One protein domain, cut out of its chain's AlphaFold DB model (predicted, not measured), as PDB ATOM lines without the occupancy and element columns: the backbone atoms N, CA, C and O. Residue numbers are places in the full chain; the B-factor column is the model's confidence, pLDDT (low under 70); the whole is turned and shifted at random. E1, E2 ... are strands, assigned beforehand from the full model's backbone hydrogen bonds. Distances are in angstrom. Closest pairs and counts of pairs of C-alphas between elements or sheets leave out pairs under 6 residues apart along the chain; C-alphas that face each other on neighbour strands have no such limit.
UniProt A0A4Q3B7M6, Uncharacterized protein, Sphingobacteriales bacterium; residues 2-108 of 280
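Overview. This is residues 2 to 108 of the 280 residues of an uncharacterized protein of Sphingobacteriales bacterium (UniProt A0A4Q3B7M6). One long, twisted sheet of five strands arches along its length as an open wall, both faces free of named helices. Its 107 printed residues hold E1 to E5, in sheet order: a meander, each strand the antiparallel neighbour of the one before. All strand, it is only just loose, close to extended, with radius of gyration of the C-alphas 19.4 A and spans 55 by 30 by 23 A.

Along the chain. E1, residues 3 to 18, 41.1 A, begins at C-alpha 3 (-61.314, 46.374, 45.774). E2 is residues 24 to 45, 49.1 A, E3 53 to 71, 48.2 A, and E4 74 to 89, 49.4 A. E5, residues 93 to 106, 44.1 A, ends at C-alpha 106 (-28.850, 53.589, 28.166).

Arrangement. E2 bends by 89 degrees at residue 42. Four antiparallel hairpins follow, with these pairs within hydrogen-bond range: E1 and E2, N 15 and O 27, 2.9 A; E2 and E3, N 32 and O 66, 2.8 A; E3 and E4, N 63 and O 82, 2.8 A; E4 and E5, N 81 and O 101, 2.8 A. Edge strands E1 and E5 are apart.

Size, cuts and confidence. The farthest C-alphas, Gly 73 and Ser 91, are 56.2 A apart. The printed part has no cut and no long link. pLDDT is under 70 in 22 residues, among them 14 to 25.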
ATOM      1  N   LYS A   2     -65.414  44.366  46.157       48.56
ATOM      2  CA  LYS A   2     -64.749  44.910  44.970       48.56
ATOM      3  C   LYS A   2     -63.688  45.885  45.458       48.56
ATOM      4  O   LYS A   2     -64.048  46.938  45.973       48.56
ATOM      5  N   ASN A   3     -62.416  45.523  45.335       56.03
ATOM      6  CA  ASN A   3     -61.314  46.374  45.774       56.03
ATOM      7  C   ASN A   3     -60.572  46.869  44.534       56.03
ATOM      8  O   ASN A   3     -60.076  46.057  43.753       56.03
ATOM      9  N   ILE A   4     -60.541  48.189  44.355       59.03
ATOM     10  CA  ILE A   4     -59.656  48.862  43.407       59.03
ATOM     11  C   ILE A   4     -58.494  49.399  44.231       59.03
ATOM     12  O   ILE A   4     -58.711  50.180  45.155       59.03
ATOM     13  N   THR A   5     -57.279  48.978  43.900       66.06
ATOM     14  CA  THR A   5     -56.069  49.467  44.564       66.06
ATOM     15  C   THR A   5     -55.214  50.211  43.549       66.06
ATOM     16  O   THR A   5     -54.854  49.643  42.516       66.06
ATOM     17  N   ILE A   6     -54.899  51.468  43.863       65.69
ATOM     18  CA  ILE A   6     -53.848  52.246  43.209       65.69
ATOM     19  C   ILE A   6     -52.717  52.378  44.218       65.69
ATOM     20  O   ILE A   6     -52.928  52.914  45.305       65.69
ATOM     21  N   THR A   7     -51.537  51.869  43.873       67.06
ATOM     22  CA  THR A   7     -50.382  51.875  44.775       67.06
ATOM     23  C   THR A   7     -49.216  52.610  44.135       67.06
ATOM     24  O   THR A   7     -48.916  52.365  42.969       67.06
ATOM     25  N   LEU A   8     -48.568  53.473  44.919       62.59
ATOM     26  CA  LEU A   8     -47.264  54.070  44.642       62.59
ATOM     27  C   LEU A   8     -46.267  53.479  45.634       62.59
ATOM     28  O   LEU A   8     -46.366  53.736  46.831       62.59
ATOM     29  N   ASN A   9     -45.340  52.665  45.145       70.12
ATOM     30  CA  ASN A   9     -44.341  52.003  45.980       70.12
ATOM     31  C   ASN A   9     -42.939  52.408  45.535       70.12
ATOM     32  O   ASN A   9     -42.693  52.501  44.335       70.12
ATOM     33  N   PHE A  10     -42.025  52.567  46.495       70.12
ATOM     34  CA  PHE A  10     -40.625  52.902  46.247       70.12
ATOM     35  C   PHE A  10     -39.696  51.889  46.909       70.12
ATOM     36  O   PHE A  10     -39.949  51.459  48.034       70.12
ATOM     37  N   ILE A  11     -38.625  51.513  46.212       73.94
ATOM     38  CA  ILE A  11     -37.531  50.708  46.766       73.94
ATOM     39  C   ILE A  11     -36.206  51.361  46.391       73.94
ATOM     40  O   ILE A  11     -36.003  51.721  45.230       73.94
ATOM     41  N   ASP A  12     -35.318  51.434  47.381       69.06
ATOM     42  CA  ASP A  12     -33.874  51.550  47.198       69.06
ATOM     43  C   ASP A  12     -33.254  50.180  47.498       69.06
ATOM     44  O   ASP A  12     -33.541  49.562  48.532       69.06
ATOM     45  N   LYS A  13     -32.456  49.664  46.565       70.56
ATOM     46  CA  LYS A  13     -31.763  48.392  46.733       70.56
ATOM     47  C   LYS A  13     -30.334  48.505  46.227       70.56
ATOM     48  O   LYS A  13     -30.123  48.667  45.027       70.56
ATOM     49  N   ASN A  14     -29.384  48.296  47.136       60.72
ATOM     50  CA  ASN A  14     -28.001  47.987  46.794       60.72
ATOM     51  C   ASN A  14     -27.853  46.479  46.594       60.72
ATOM     52  O   ASN A  14     -28.218  45.682  47.464       60.72
ATOM     53  N   LYS A  15     -27.339  46.080  45.432       64.50
ATOM     54  CA  LYS A  15     -26.990  44.694  45.122       64.50
ATOM     55  C   LYS A  15     -25.531  44.632  44.703       64.50
ATOM     56  O   LYS A  15     -25.095  45.402  43.854       64.50
ATOM     57  N   LEU A  16     -24.821  43.648  45.243       55.44
ATOM     58  CA  LEU A  16     -23.585  43.169  44.638       55.44
ATOM     59  C   LEU A  16     -23.975  42.190  43.534       55.44
ATOM     60  O   LEU A  16     -24.678  41.211  43.799       55.44
ATOM     61  N   ARG A  17     -23.572  42.480  42.298       57.22
ATOM     62  CA  ARG A  17     -23.801  41.597  41.153       57.22
ATOM     63  C   ARG A  17     -22.482  41.013  40.676       57.22
ATOM     64  O   ARG A  17     -21.494  41.732  40.603       57.22
ATOM     65  N   THR A  18     -22.494  39.732  40.336       43.03
ATOM     66  CA  THR A  18     -21.348  39.017  39.768       43.03
ATOM     67  C   THR A  18     -21.618  38.767  38.288       43.03
ATOM     68  O   THR A  18     -22.644  38.177  37.946       43.03
ATOM     69  N   ASP A  19     -20.724  39.228  37.418       56.31
ATOM     70  CA  ASP A  19     -20.780  38.955  35.976       56.31
ATOM     71  C   ASP A  19     -19.852  37.755  35.626       56.31
ATOM     72  O   ASP A  19     -19.131  37.259  36.491       56.31
ATOM     73  N   VAL A  20     -19.843  37.254  34.377       53.75
ATOM     74  CA  VAL A  20     -19.048  36.053  33.960       53.75
ATOM     75  C   VAL A  20     -17.552  36.187  34.239       53.75
ATOM     76  O   VAL A  20     -16.860  35.189  34.394       53.75
ATOM     77  N   ALA A  21     -17.054  37.420  34.307       54.06
ATOM     78  CA  ALA A  21     -15.668  37.726  34.644       54.06
ATOM     79  C   ALA A  21     -15.390  37.749  36.163       54.06
ATOM     80  O   ALA A  21     -14.344  38.245  36.566       54.06
ATOM     81  N   GLU A  22     -16.331  37.299  37.004       53.72
ATOM     82  CA  GLU A  22     -16.279  37.365  38.477       53.72
ATOM     83  C   GLU A  22     -16.104  38.787  39.048       53.72
ATOM     84  O   GLU A  22     -15.783  38.977  40.221       53.72
ATOM     85  N   LEU A  23     -16.361  39.814  38.235       57.28
ATOM     86  CA  LEU A  23     -16.321  41.203  38.674       57.28
ATOM     87  C   LEU A  23     -17.560  41.509  39.518       57.28
ATOM     88  O   LEU A  23     -18.696  41.295  39.086       57.28
ATOM     89  N   PHE A  24     -17.318  42.008  40.730       63.84
ATOM     90  CA  PHE A  24     -18.354  42.536  41.607       63.84
ATOM     91  C   PHE A  24     -18.709  43.950  41.163       63.84
ATOM     92  O   PHE A  24     -17.895  44.864  41.265       63.84
ATOM     93  N   HIS A  25     -19.941  44.119  40.702       68.19
ATOM     94  CA  HIS A  25     -20.504  45.410  40.345       68.19
ATOM     95  C   HIS A  25     -21.422  45.884  41.468       68.19
ATOM     96  O   HIS A  25     -22.265  45.115  41.951       68.19
ATOM     97  N   ASN A  26     -21.266  47.140  41.888       76.88
ATOM     98  CA  ASN A  26     -22.183  47.749  42.840       76.88
ATOM     99  C   ASN A  26     -23.337  48.381  42.060       76.88
ATOM    100  O   ASN A  26     -23.143  49.324  41.289       76.88
ATOM    101  N   GLU A  27     -24.538  47.840  42.243       82.81
ATOM    102  CA  GLU A  27     -25.751  48.338  41.609       82.81
ATOM    103  C   GLU A  27     -26.689  48.942  42.655       82.81
ATOM    104  O   GLU A  27     -27.177  48.238  43.542       82.81
ATOM    105  N   THR A  28     -26.991  50.230  42.498       88.50
ATOM    106  CA  THR A  28     -28.047  50.932  43.239       88.50
ATOM    107  C   THR A  28     -29.232  51.161  42.314       88.50
ATOM    108  O   THR A  28     -29.071  51.745  41.240       88.50
ATOM    109  N   VAL A  29     -30.431  50.735  42.715       88.56
ATOM    110  CA  VAL A  29     -31.651  50.927  41.915       88.56
ATOM    111  C   VAL A  29     -32.723  51.646  42.724       88.56
ATOM    112  O   VAL A  29     -33.115  51.172  43.787       88.56
ATOM    113  N   TYR A  30     -33.248  52.732  42.156       90.94
ATOM    114  CA  TYR A  30     -34.425  53.453  42.633       90.94
ATOM    115  C   TYR A  30     -35.597  53.153  41.715       90.94
ATOM    116  O   TYR A  30     -35.540  53.481  40.530       90.94
ATOM    117  N   LEU A  31     -36.660  52.549  42.241       92.75
ATOM    118  CA  LEU A  31     -37.848  52.207  41.458       92.75
ATOM    119  C   LEU A  31     -39.101  52.838  42.050       92.75
ATOM    120  O   LEU A  31     -39.238  52.913  43.267       92.75
ATOM    121  N   GLY A  32     -40.026  53.209  41.172       91.31
ATOM    122  CA  GLY A  32     -41.404  53.559  41.476       91.31
ATOM    123  C   GLY A  32     -42.356  52.721  40.626       91.31
ATOM    124  O   GLY A  32     -42.071  52.460  39.455       91.31
ATOM    125  N   SER A  33     -43.489  52.297  41.180       93.50
ATOM    126  CA  SER A  33     -44.559  51.673  40.393       93.50
ATOM    127  C   SER A  33     -45.897  52.361  40.604       93.50
ATOM    128  O   SER A  33     -46.178  52.870  41.685       93.50
ATOM    129  N   VAL A  34     -46.716  52.366  39.557       92.69
ATOM    130  CA  VAL A  34     -48.137  52.703  39.606       92.69
ATOM    131  C   VAL A  34     -48.907  51.526  39.036       92.69
ATOM    132  O   VAL A  34     -48.530  50.955  38.011       92.69
ATOM    133  N   GLY A  35     -49.983  51.127  39.697       92.94
ATOM    134  CA  GLY A  35     -50.778  50.009  39.221       92.94
ATOM    135  C   GLY A  35     -52.258  50.187  39.467       92.94
ATOM    136  O   GLY A  35     -52.676  50.919  40.354       92.94
ATOM    137  N   TYR A  36     -53.028  49.471  38.669       92.44
ATOM    138  CA  TYR A  36     -54.445  49.236  38.836       92.44
ATOM    139  C   TYR A  36     -54.639  47.742  39.067       92.44
ATOM    140  O   TYR A  36     -54.144  46.917  38.295       92.44
ATOM    141  N   SER A  37     -55.373  47.383  40.114       93.12
ATOM    142  CA  SER A  37     -55.766  46.000  40.350       93.12
ATOM    143  C   SER A  37     -57.230  45.904  40.728       93.12
ATOM    144  O   SER A  37     -57.725  46.670  41.552       93.12
ATOM    145  N   PHE A  38     -57.896  44.930  40.120       90.88
ATOM    146  CA  PHE A  38     -59.235  44.494  40.452       90.88
ATOM    147  C   PHE A  38     -59.190  43.002  40.759       90.88
ATOM    148  O   PHE A  38     -58.784  42.210  39.904       90.88
ATOM    149  N   ARG A  39     -59.635  42.626  41.961       91.12
ATOM    150  CA  ARG A  39     -59.653  41.237  42.424       91.12
ATOM    151  C   ARG A  39     -60.993  40.881  43.052       91.12
ATOM    152  O   ARG A  39     -61.470  41.564  43.955       91.12
ATOM    153  N   GLU A  40     -61.539  39.762  42.610       91.81
ATOM    154  CA  GLU A  40     -62.659  39.057  43.225       91.81
ATOM    155  C   GLU A  40     -62.240  37.612  43.511       91.81
ATOM    156  O   GLU A  40     -61.182  37.163  43.071       91.81
ATOM    157  N   TYR A  41     -63.058  36.879  44.260       91.38
ATOM    158  CA  TYR A  41     -62.816  35.470  44.547       91.38
ATOM    159  C   TYR A  41     -64.056  34.659  44.218       91.38
ATOM    160  O   TYR A  41     -65.170  35.068  44.552       91.38
ATOM    161  N   TYR A  42     -63.853  33.503  43.596       90.31
ATOM    162  CA  TYR A  42     -64.885  32.480  43.502       90.31
ATOM    163  C   TYR A  42     -64.457  31.240  44.274       90.31
ATOM    164  O   TYR A  42     -63.270  30.950  44.408       90.31
ATOM    165  N   LYS A  43     -65.447  30.529  44.798       90.06
ATOM    166  CA  LYS A  43     -65.240  29.341  45.615       90.06
ATOM    167  C   LYS A  43     -65.307  28.100  44.742       90.06
ATOM    168  O   LYS A  43     -66.321  27.870  44.085       90.06
ATOM    169  N   ASP A  44     -64.264  27.286  44.788       88.62
ATOM    170  CA  ASP A  44     -64.265  25.932  44.230       88.62
ATOM    171  C   ASP A  44     -63.628  24.968  45.229       88.62
ATOM    172  O   ASP A  44     -63.144  25.358  46.286       88.62
ATOM    173  N   ARG A  45     -63.632  23.686  44.904       87.12
ATOM    174  CA  ARG A  45     -63.028  22.612  45.690       87.12
ATOM    175  C   ARG A  45     -62.188  21.734  44.780       87.12
ATOM    176  O   ARG A  45     -62.339  21.779  43.563       87.12
ATOM    177  N   PHE A  46     -61.343  20.898  45.377       82.75
ATOM    178  CA  PHE A  46     -60.482  19.955  44.653       82.75
ATOM    179  C   PHE A  46     -59.443  20.648  43.753       82.75
ATOM    180  O   PHE A  46     -59.264  20.267  42.595       82.75
ATOM    181  N   ILE A  47     -58.763  21.681  44.266       80.94
ATOM    182  CA  ILE A  47     -57.625  22.308  43.577       80.94
ATOM    183  C   ILE A  47     -56.327  21.988  44.323       80.94
ATOM    184  O   ILE A  47     -55.712  20.964  44.027       80.94
ATOM    185  N   PHE A  48     -55.943  22.784  45.323       75.50
ATOM    186  CA  PHE A  48     -54.751  22.572  46.164       75.50
ATOM    187  C   PHE A  48     -55.110  22.099  47.577       75.50
ATOM    188  O   PHE A  48     -54.323  21.480  48.287       75.50
ATOM    189  N   GLY A  49     -56.331  22.385  48.005       68.69
ATOM    190  CA  GLY A  49     -56.917  22.033  49.286       68.69
ATOM    191  C   GLY A  49     -57.483  20.616  49.335       68.69
ATOM    192  O   GLY A  49     -57.810  20.162  50.432       68.69
ATOM    193  N   PHE A  50     -57.565  19.930  48.187       73.12
ATOM    194  CA  PHE A  50     -57.972  18.529  48.011       73.12
ATOM    195  C   PHE A  50     -59.330  18.156  48.627       73.12
ATOM    196  O   PHE A  50     -59.502  17.032  49.067       73.12
ATOM    197  N   GLY A  51     -60.309  19.066  48.646       68.31
ATOM    198  CA  GLY A  51     -61.669  18.786  49.143       68.31
ATOM    199  C   GLY A  51     -62.251  19.909  49.997       68.31
ATOM    200  O   GLY A  51     -63.469  20.042  50.095       68.31
ATOM    201  N   ARG A  52     -61.386  20.776  50.532       80.50
ATOM    202  CA  ARG A  52     -61.793  22.058  51.114       80.50
ATOM    203  C   ARG A  52     -62.209  23.033  50.022       80.50
ATOM    204  O   ARG A  52     -61.724  22.960  48.896       80.50
ATOM    205  N   THR A  53     -63.105  23.942  50.390       86.19
ATOM    206  CA  THR A  53     -63.388  25.110  49.562       86.19
ATOM    207  C   THR A  53     -62.181  26.042  49.581       86.19
ATOM    208  O   THR A  53     -61.635  26.327  50.646       86.19
ATOM    209  N   GLU A  54     -61.771  26.479  48.402       87.56
ATOM    210  CA  GLU A  54     -60.650  27.370  48.146       87.56
ATOM    211  C   GLU A  54     -61.170  28.627  47.457       87.56
ATOM    212  O   GLU A  54     -62.010  28.551  46.555       87.56
ATOM    213  N   ASP A  55     -60.662  29.779  47.887       90.31
ATOM    214  CA  ASP A  55     -60.946  31.059  47.254       90.31
ATOM    215  C   ASP A  55     -59.965  31.270  46.100       90.31
ATOM    216  O   ASP A  55     -58.759  31.436  46.294       90.31
ATOM    217  N   ILE A  56     -60.489  31.265  44.878       91.12
ATOM    218  CA  ILE A  56     -59.690  31.371  43.661       91.12
ATOM    219  C   ILE A  56     -59.793  32.796  43.143       91.12
ATOM    220  O   ILE A  56     -60.908  33.270  42.886       91.12
ATOM    221  N   PRO A  57     -58.660  33.492  42.978       92.38
ATOM    222  CA  PRO A  57     -58.674  34.879  42.567       92.38
ATOM    223  C   PRO A  57     -59.086  35.004  41.100       92.38
ATOM    224  O   PRO A  57     -58.501  34.393  40.211       92.38
ATOM    225  N   LEU A  58     -60.073  35.853  40.850       93.69
ATOM    226  CA  LEU A  58     -60.460  36.346  39.535       93.69
ATOM    227  C   LEU A  58     -60.085  37.819  39.459       93.69
ATOM    228  O   LEU A  58     -60.126  38.516  40.475       93.69
ATOM    229  N   GLY A  59     -59.758  38.330  38.278       94.38
ATOM    230  CA  GLY A  59     -59.422  39.742  38.215       94.38
ATOM    231  C   GLY A  59     -58.646  40.203  37.008       94.38
ATOM    232  O   GLY A  59     -58.427  39.474  36.042       94.38
ATOM    233  N   LYS A  60     -58.242  41.467  37.097       95.31
ATOM    234  CA  LYS A  60     -57.368  42.134  36.138       95.31
ATOM    235  C   LYS A  60     -56.355  42.969  36.902       95.31
ATOM    236  O   LYS A  60     -56.715  43.609  37.885       95.31
ATOM    237  N   GLN A  61     -55.124  43.008  36.424       95.62
ATOM    238  CA  GLN A  61     -54.083  43.868  36.968       95.62
ATOM    239  C   GLN A  61     -53.296  44.498  35.822       95.62
ATOM    240  O   GLN A  61     -53.018  43.841  34.821       95.62
ATOM    241  N   ALA A  62     -52.942  45.764  35.989       96.12
ATOM    242  CA  ALA A  62     -51.989  46.477  35.159       96.12
ATOM    243  C   ALA A  62     -51.024  47.222  36.079       96.12
ATOM    244  O   ALA A  62     -51.467  47.988  36.928       96.12
ATOM    245  N   VAL A  63     -49.723  46.992  35.946       96.31
ATOM    246  CA  VAL A  63     -48.689  47.661  36.743       96.31
ATOM    247  C   VAL A  63     -47.638  48.203  35.801       96.31
ATOM    248  O   VAL A  63     -47.117  47.460  34.975       96.31
ATOM    249  N   TYR A  64     -47.326  49.482  35.938       96.44
ATOM    250  CA  TYR A  64     -46.197  50.133  35.298       96.44
ATOM    251  C   TYR A  64     -45.129  50.422  36.352       96.44
ATOM    252  O   TYR A  64     -45.441  50.946  37.421       96.44
ATOM    253  N   THR A  65     -43.879  50.088  36.053       96.00
ATOM    254  CA  THR A  65     -42.722  50.300  36.927       96.00
ATOM    255  C   THR A  65     -41.664  51.071  36.157       96.00
ATOM    256  O   THR A  65     -41.311  50.695  35.041       96.00
ATOM    257  N   ALA A  66     -41.121  52.119  36.761       96.50
ATOM    258  CA  ALA A  66     -40.048  52.916  36.188       96.50
ATOM    259  C   ALA A  66     -39.015  53.274  37.253       96.50
ATOM    260  O   ALA A  66     -39.305  53.241  38.449       96.50
ATOM    261  N   GLY A  67     -37.807  53.629  36.837       94.69
ATOM    262  CA  GLY A  67     -36.793  54.053  37.789       94.69
ATOM    263  C   GLY A  67     -35.415  54.249  37.192       94.69
ATOM    264  O   GLY A  67     -35.249  54.288  35.978       94.69
ATOM    265  N   ILE A  68     -34.416  54.390  38.053       93.81
ATOM    266  CA  ILE A  68     -33.029  54.633  37.658       93.81
ATOM    267  C   ILE A  68     -32.148  53.593  38.348       93.81
ATOM    268  O   ILE A  68     -32.246  53.397  39.556       93.81
ATOM    269  N   SER A  69     -31.286  52.940  37.574       92.38
ATOM    270  CA  SER A  69     -30.195  52.091  38.058       92.38
ATOM    271  C   SER A  69     -28.871  52.820  37.849       92.38
ATOM    272  O   SER A  69     -28.668  53.479  36.826       92.38
ATOM    273  N   ASN A  70     -27.979  52.716  38.827       91.25
ATOM    274  CA  ASN A  70     -26.593  53.136  38.737       91.25
ATOM    275  C   ASN A  70     -25.709  51.914  38.982       91.25
ATOM    276  O   ASN A  70     -25.740  51.353  40.076       91.25
ATOM    277  N   VAL A  71     -24.950  51.509  37.965       88.00
ATOM    278  CA  VAL A  71     -23.990  50.401  38.045       88.00
ATOM    279  C   VAL A  71     -22.602  50.974  37.831       88.00
ATOM    280  O   VAL A  71     -22.299  51.432  36.731       88.00
ATOM    281  N   ASP A  72     -21.799  51.017  38.893       86.25
ATOM    282  CA  ASP A  72     -20.427  51.556  38.895       86.25
ATOM    283  C   ASP A  72     -20.282  52.936  38.225       86.25
ATOM    284  O   ASP A  72     -19.341  53.212  37.485       86.25
ATOM    285  N   GLY A  73     -21.249  53.824  38.467       84.94
ATOM    286  CA  GLY A  73     -21.278  55.181  37.913       84.94
ATOM    287  C   GLY A  73     -22.075  55.319  36.613       84.94
ATOM    288  O   GLY A  73     -22.392  56.443  36.212       84.94
ATOM    289  N   ILE A  74     -22.465  54.212  35.974       88.69
ATOM    290  CA  ILE A  74     -23.267  54.213  34.747       88.69
ATOM    291  C   ILE A  74     -24.754  54.279  35.098       88.69
ATOM    292  O   ILE A  74     -25.345  53.316  35.594       88.69
ATOM    293  N   LYS A  75     -25.382  55.418  34.786       93.00
ATOM    294  CA  LYS A  75     -26.821  55.641  34.978       93.00
ATOM    295  C   LYS A  75     -27.636  55.091  33.809       93.00
ATOM    296  O   LYS A  75     -27.359  55.384  32.643       93.00
ATOM    297  N   ARG A  76     -28.682  54.335  34.131       94.81
ATOM    298  CA  ARG A  76     -29.597  53.700  33.177       94.81
ATOM    299  C   ARG A  76     -31.030  53.869  33.659       94.81
ATOM    300  O   ARG A  76     -31.297  53.755  34.854       94.81
ATOM    301  N   PHE A  77     -31.952  54.135  32.746       96.12
ATOM    302  CA  PHE A  77     -33.370  54.255  33.081       96.12
ATOM    303  C   PHE A  77     -34.052  52.896  32.936       96.12
ATOM    304  O   PHE A  77     -33.919  52.257  31.902       96.12
ATOM    305  N   TYR A  78     -34.776  52.443  33.953       96.56
ATOM    306  CA  TYR A  78     -35.580  51.228  33.898       96.56
ATOM    307  C   TYR A  78     -37.030  51.558  33.548       96.56
ATOM    308  O   TYR A  78     -37.600  52.498  34.102       96.56
ATOM    309  N   SER A  79     -37.648  50.744  32.693       97.31
ATOM    310  CA  SER A  79     -39.085  50.793  32.413       97.31
ATOM    311  C   SER A  79     -39.631  49.382  32.230       97.31
ATOM    312  O   SER A  79     -39.015  48.558  31.553       97.31
ATOM    313  N   GLY A  80     -40.804  49.109  32.792       97.88
ATOM    314  CA  GLY A  80     -41.482  47.827  32.665       97.88
ATOM    315  C   GLY A  80     -42.988  47.919  32.885       97.88
ATOM    316  O   GLY A  80     -43.488  48.819  33.554       97.88
ATOM    317  N   ILE A  81     -43.719  46.971  32.310       97.56
ATOM    318  CA  ILE A  81     -45.166  46.834  32.447       97.56
ATOM    319  C   ILE A  81     -45.531  45.367  32.671       97.56
ATOM    320  O   ILE A  81     -44.936  44.471  32.075       97.56
ATOM    321  N   LYS A  82     -46.538  45.126  33.510       97.38
ATOM    322  CA  LYS A  82     -47.154  43.821  33.738       97.38
ATOM    323  C   LYS A  82     -48.662  43.936  33.599       97.38
ATOM    324  O   LYS A  82     -49.281  44.773  34.249       97.38
ATOM    325  N   LEU A  83     -49.246  43.071  32.781       97.31
ATOM    326  CA  LEU A  83     -50.687  42.925  32.618       97.31
ATOM    327  C   LEU A  83     -51.075  41.501  32.998       97.31
ATOM    328  O   LEU A  83     -50.466  40.546  32.520       97.31
ATOM    329  N   SER A  84     -52.104  41.345  33.821       97.38
ATOM    330  CA  SER A  84     -52.590  40.037  34.255       97.38
ATOM    331  C   SER A  84     -54.110  39.970  34.215       97.38
ATOM    332  O   SER A  84     -54.802  40.958  34.467       97.38
ATOM    333  N   TYR A  85     -54.643  38.792  33.912       97.12
ATOM    334  CA  TYR A  85     -56.070  38.530  33.787       97.12
ATOM    335  C   TYR A  85     -56.392  37.125  34.295       97.12
ATOM    336  O   TYR A  85     -55.703  36.176  33.936       97.12
ATOM    337  N   ALA A  86     -57.447  36.972  35.096       96.81
ATOM    338  CA  ALA A  86     -58.010  35.669  35.437       96.81
ATOM    339  C   ALA A  86     -59.530  35.674  35.362       96.81
ATOM    340  O   ALA A  86     -60.191  36.587  35.867       96.81
ATOM    341  N   LYS A  87     -60.088  34.611  34.785       95.69
ATOM    342  CA  LYS A  87     -61.529  34.377  34.734       95.69
ATOM    343  C   LYS A  87     -61.834  32.885  34.765       95.69
ATOM    344  O   LYS A  87     -61.066  32.072  34.264       95.69
ATOM    345  N   THR A  88     -62.994  32.548  35.316       94.88
ATOM    346  CA  THR A  88     -63.574  31.207  35.231       94.88
ATOM    347  C   THR A  88     -64.774  31.190  34.284       94.88
ATOM    348  O   THR A  88     -65.471  32.199  34.122       94.88
ATOM    349  N   HIS A  89     -65.006  30.055  33.637       93.38
ATOM    350  CA  HIS A  89     -66.143  29.806  32.764       93.38
ATOM    351  C   HIS A  89     -66.782  28.453  33.097       93.38
ATOM    352  O   HIS A  89     -66.089  27.462  33.322       93.38
ATOM    353  N   SER A  90     -68.115  28.395  33.096       89.00
ATOM    354  CA  SER A  90     -68.881  27.245  33.599       89.00
ATOM    355  C   SER A  90     -68.674  25.946  32.819       89.00
ATOM    356  O   SER A  90     -68.834  24.879  33.400       89.00
ATOM    357  N   SER A  91     -68.297  26.007  31.539       89.94
ATOM    358  CA  SER A  91     -68.020  24.813  30.725       89.94
ATOM    359  C   SER A  91     -66.529  24.503  30.556       89.94
ATOM    360  O   SER A  91     -66.176  23.337  30.418       89.94
ATOM    361  N   LEU A  92     -65.647  25.509  30.614       91.12
ATOM    362  CA  LEU A  92     -64.215  25.344  30.318       91.12
ATOM    363  C   LEU A  92     -63.360  25.227  31.590       91.12
ATOM    364  O   LEU A  92     -62.460  24.399  31.655       91.12
ATOM    365  N   GLY A  93     -63.665  26.000  32.630       94.38
ATOM    366  CA  GLY A  93     -62.865  26.081  33.850       94.38
ATOM    367  C   GLY A  93     -62.180  27.432  33.999       94.38
ATOM    368  O   GLY A  93     -62.685  28.454  33.531       94.38
ATOM    369  N   TYR A  94     -61.043  27.444  34.681       95.88
ATOM    370  CA  TYR A  94     -60.311  28.652  35.039       95.88
ATOM    371  C   TYR A  94     -59.144  28.900  34.095       95.88
ATOM    372  O   TYR A  94     -58.356  27.996  33.820       95.88
ATOM    373  N   LEU A  95     -58.986  30.152  33.679       96.62
ATOM    374  CA  LEU A  95     -57.847  30.633  32.917       96.62
ATOM    375  C   LEU A  95     -57.251  31.858  33.604       96.62
ATOM    376  O   LEU A  95     -57.951  32.837  33.862       96.62
ATOM    377  N   TYR A  96     -55.943  31.817  33.812       97.38
ATOM    378  CA  TYR A  96     -55.097  32.951  34.137       97.38
ATOM    379  C   TYR A  96     -54.084  33.175  33.023       97.38
ATOM    380  O   TYR A  96     -53.475  32.224  32.531       97.38
ATOM    381  N   SER A  97     -53.859  34.434  32.675       97.50
ATOM    382  CA  SER A  97     -52.778  34.864  31.805       97.50
ATOM    383  C   SER A  97     -52.078  36.092  32.379       97.50
ATOM    384  O   SER A  97     -52.696  36.952  33.006       97.50
ATOM    385  N   SER A  98     -50.771  36.178  32.162       97.38
ATOM    386  CA  SER A  98     -49.967  37.344  32.500       97.38
ATOM    387  C   SER A  98     -48.907  37.565  31.443       97.38
ATOM    388  O   SER A  98     -48.212  36.626  31.069       97.38
ATOM    389  N   ILE A  99     -48.768  38.808  31.007       97.94
ATOM    390  CA  ILE A  99     -47.678  39.263  30.153       97.94
ATOM    391  C   ILE A  99     -46.916  40.357  30.889       97.94
ATOM    392  O   ILE A  99     -47.514  41.244  31.497       97.94
ATOM    393  N   GLU A 100     -45.598  40.283  30.856       97.19
ATOM    394  CA  GLU A 100     -44.724  41.300  31.414       97.19
ATOM    395  C   GLU A 100     -43.598  41.615  30.438       97.19
ATOM    396  O   GLU A 100     -43.113  40.744  29.722       97.19
ATOM    397  N   THR A 101     -43.215  42.881  30.360       98.25
ATOM    398  CA  THR A 101     -42.071  43.315  29.560       98.25
ATOM    399  C   THR A 101     -41.352  44.457  30.248       98.25
ATOM    400  O   THR A 101     -41.981  45.260  30.936       98.25
ATOM    401  N   GLY A 102     -40.036  44.528  30.104       97.75
ATOM    402  CA  GLY A 102     -39.242  45.591  30.698       97.75
ATOM    403  C   GLY A 102     -37.762  45.456  30.399       97.75
ATOM    404  O   GLY A 102     -37.300  44.409  29.955       97.75
ATOM    405  N   GLY A 103     -37.017  46.525  30.642       96.94
ATOM    406  CA  GLY A 103     -35.590  46.595  30.353       96.94
ATOM    407  C   GLY A 103     -34.993  47.927  30.778       96.94
ATOM    408  O   GLY A 103     -35.689  48.798  31.309       96.94
ATOM    409  N   TYR A 104     -33.694  48.069  30.543       96.00
ATOM    410  CA  TYR A 104     -32.957  49.296  30.800       96.00
ATOM    411  C   TYR A 104     -32.729  50.060  29.498       96.00
ATOM    412  O   TYR A 104     -32.485  49.468  28.456       96.00
ATOM    413  N   LEU A 105     -32.794  51.383  29.563       95.88
ATOM    414  CA  LEU A 105     -32.427  52.293  28.492       95.88
ATOM    415  C   LEU A 105     -31.132  53.002  28.884       95.88
ATOM    416  O   LEU A 105     -31.059  53.648  29.938       95.88
ATOM    417  N   HIS A 106     -30.128  52.904  28.020       93.94
ATOM    418  CA  HIS A 106     -28.850  53.589  28.166       93.94
ATOM    419  C   HIS A 106     -28.398  54.110  26.800       93.94
ATOM    420  O   HIS A 106     -28.410  53.373  25.827       93.94
ATOM    421  N   ASN A 107     -28.055  55.399  26.693       90.44
ATOM    422  CA  ASN A 107     -27.589  56.025  25.443       90.44
ATOM    423  C   ASN A 107     -28.455  55.760  24.189       90.44
ATOM    424  O   ASN A 107     -27.937  55.737  23.079       90.44
ATOM    425  N   LYS A 108     -29.785  55.662  24.362       89.75
ATOM    426  CA  LYS A 108     -30.796  55.326  23.331       89.75
ATOM    427  C   LYS A 108     -30.872  53.844  22.936       89.75
ATOM    428  O   LYS A 108     -31.753  53.499  22.152       89.75
TER     429      LYS A 108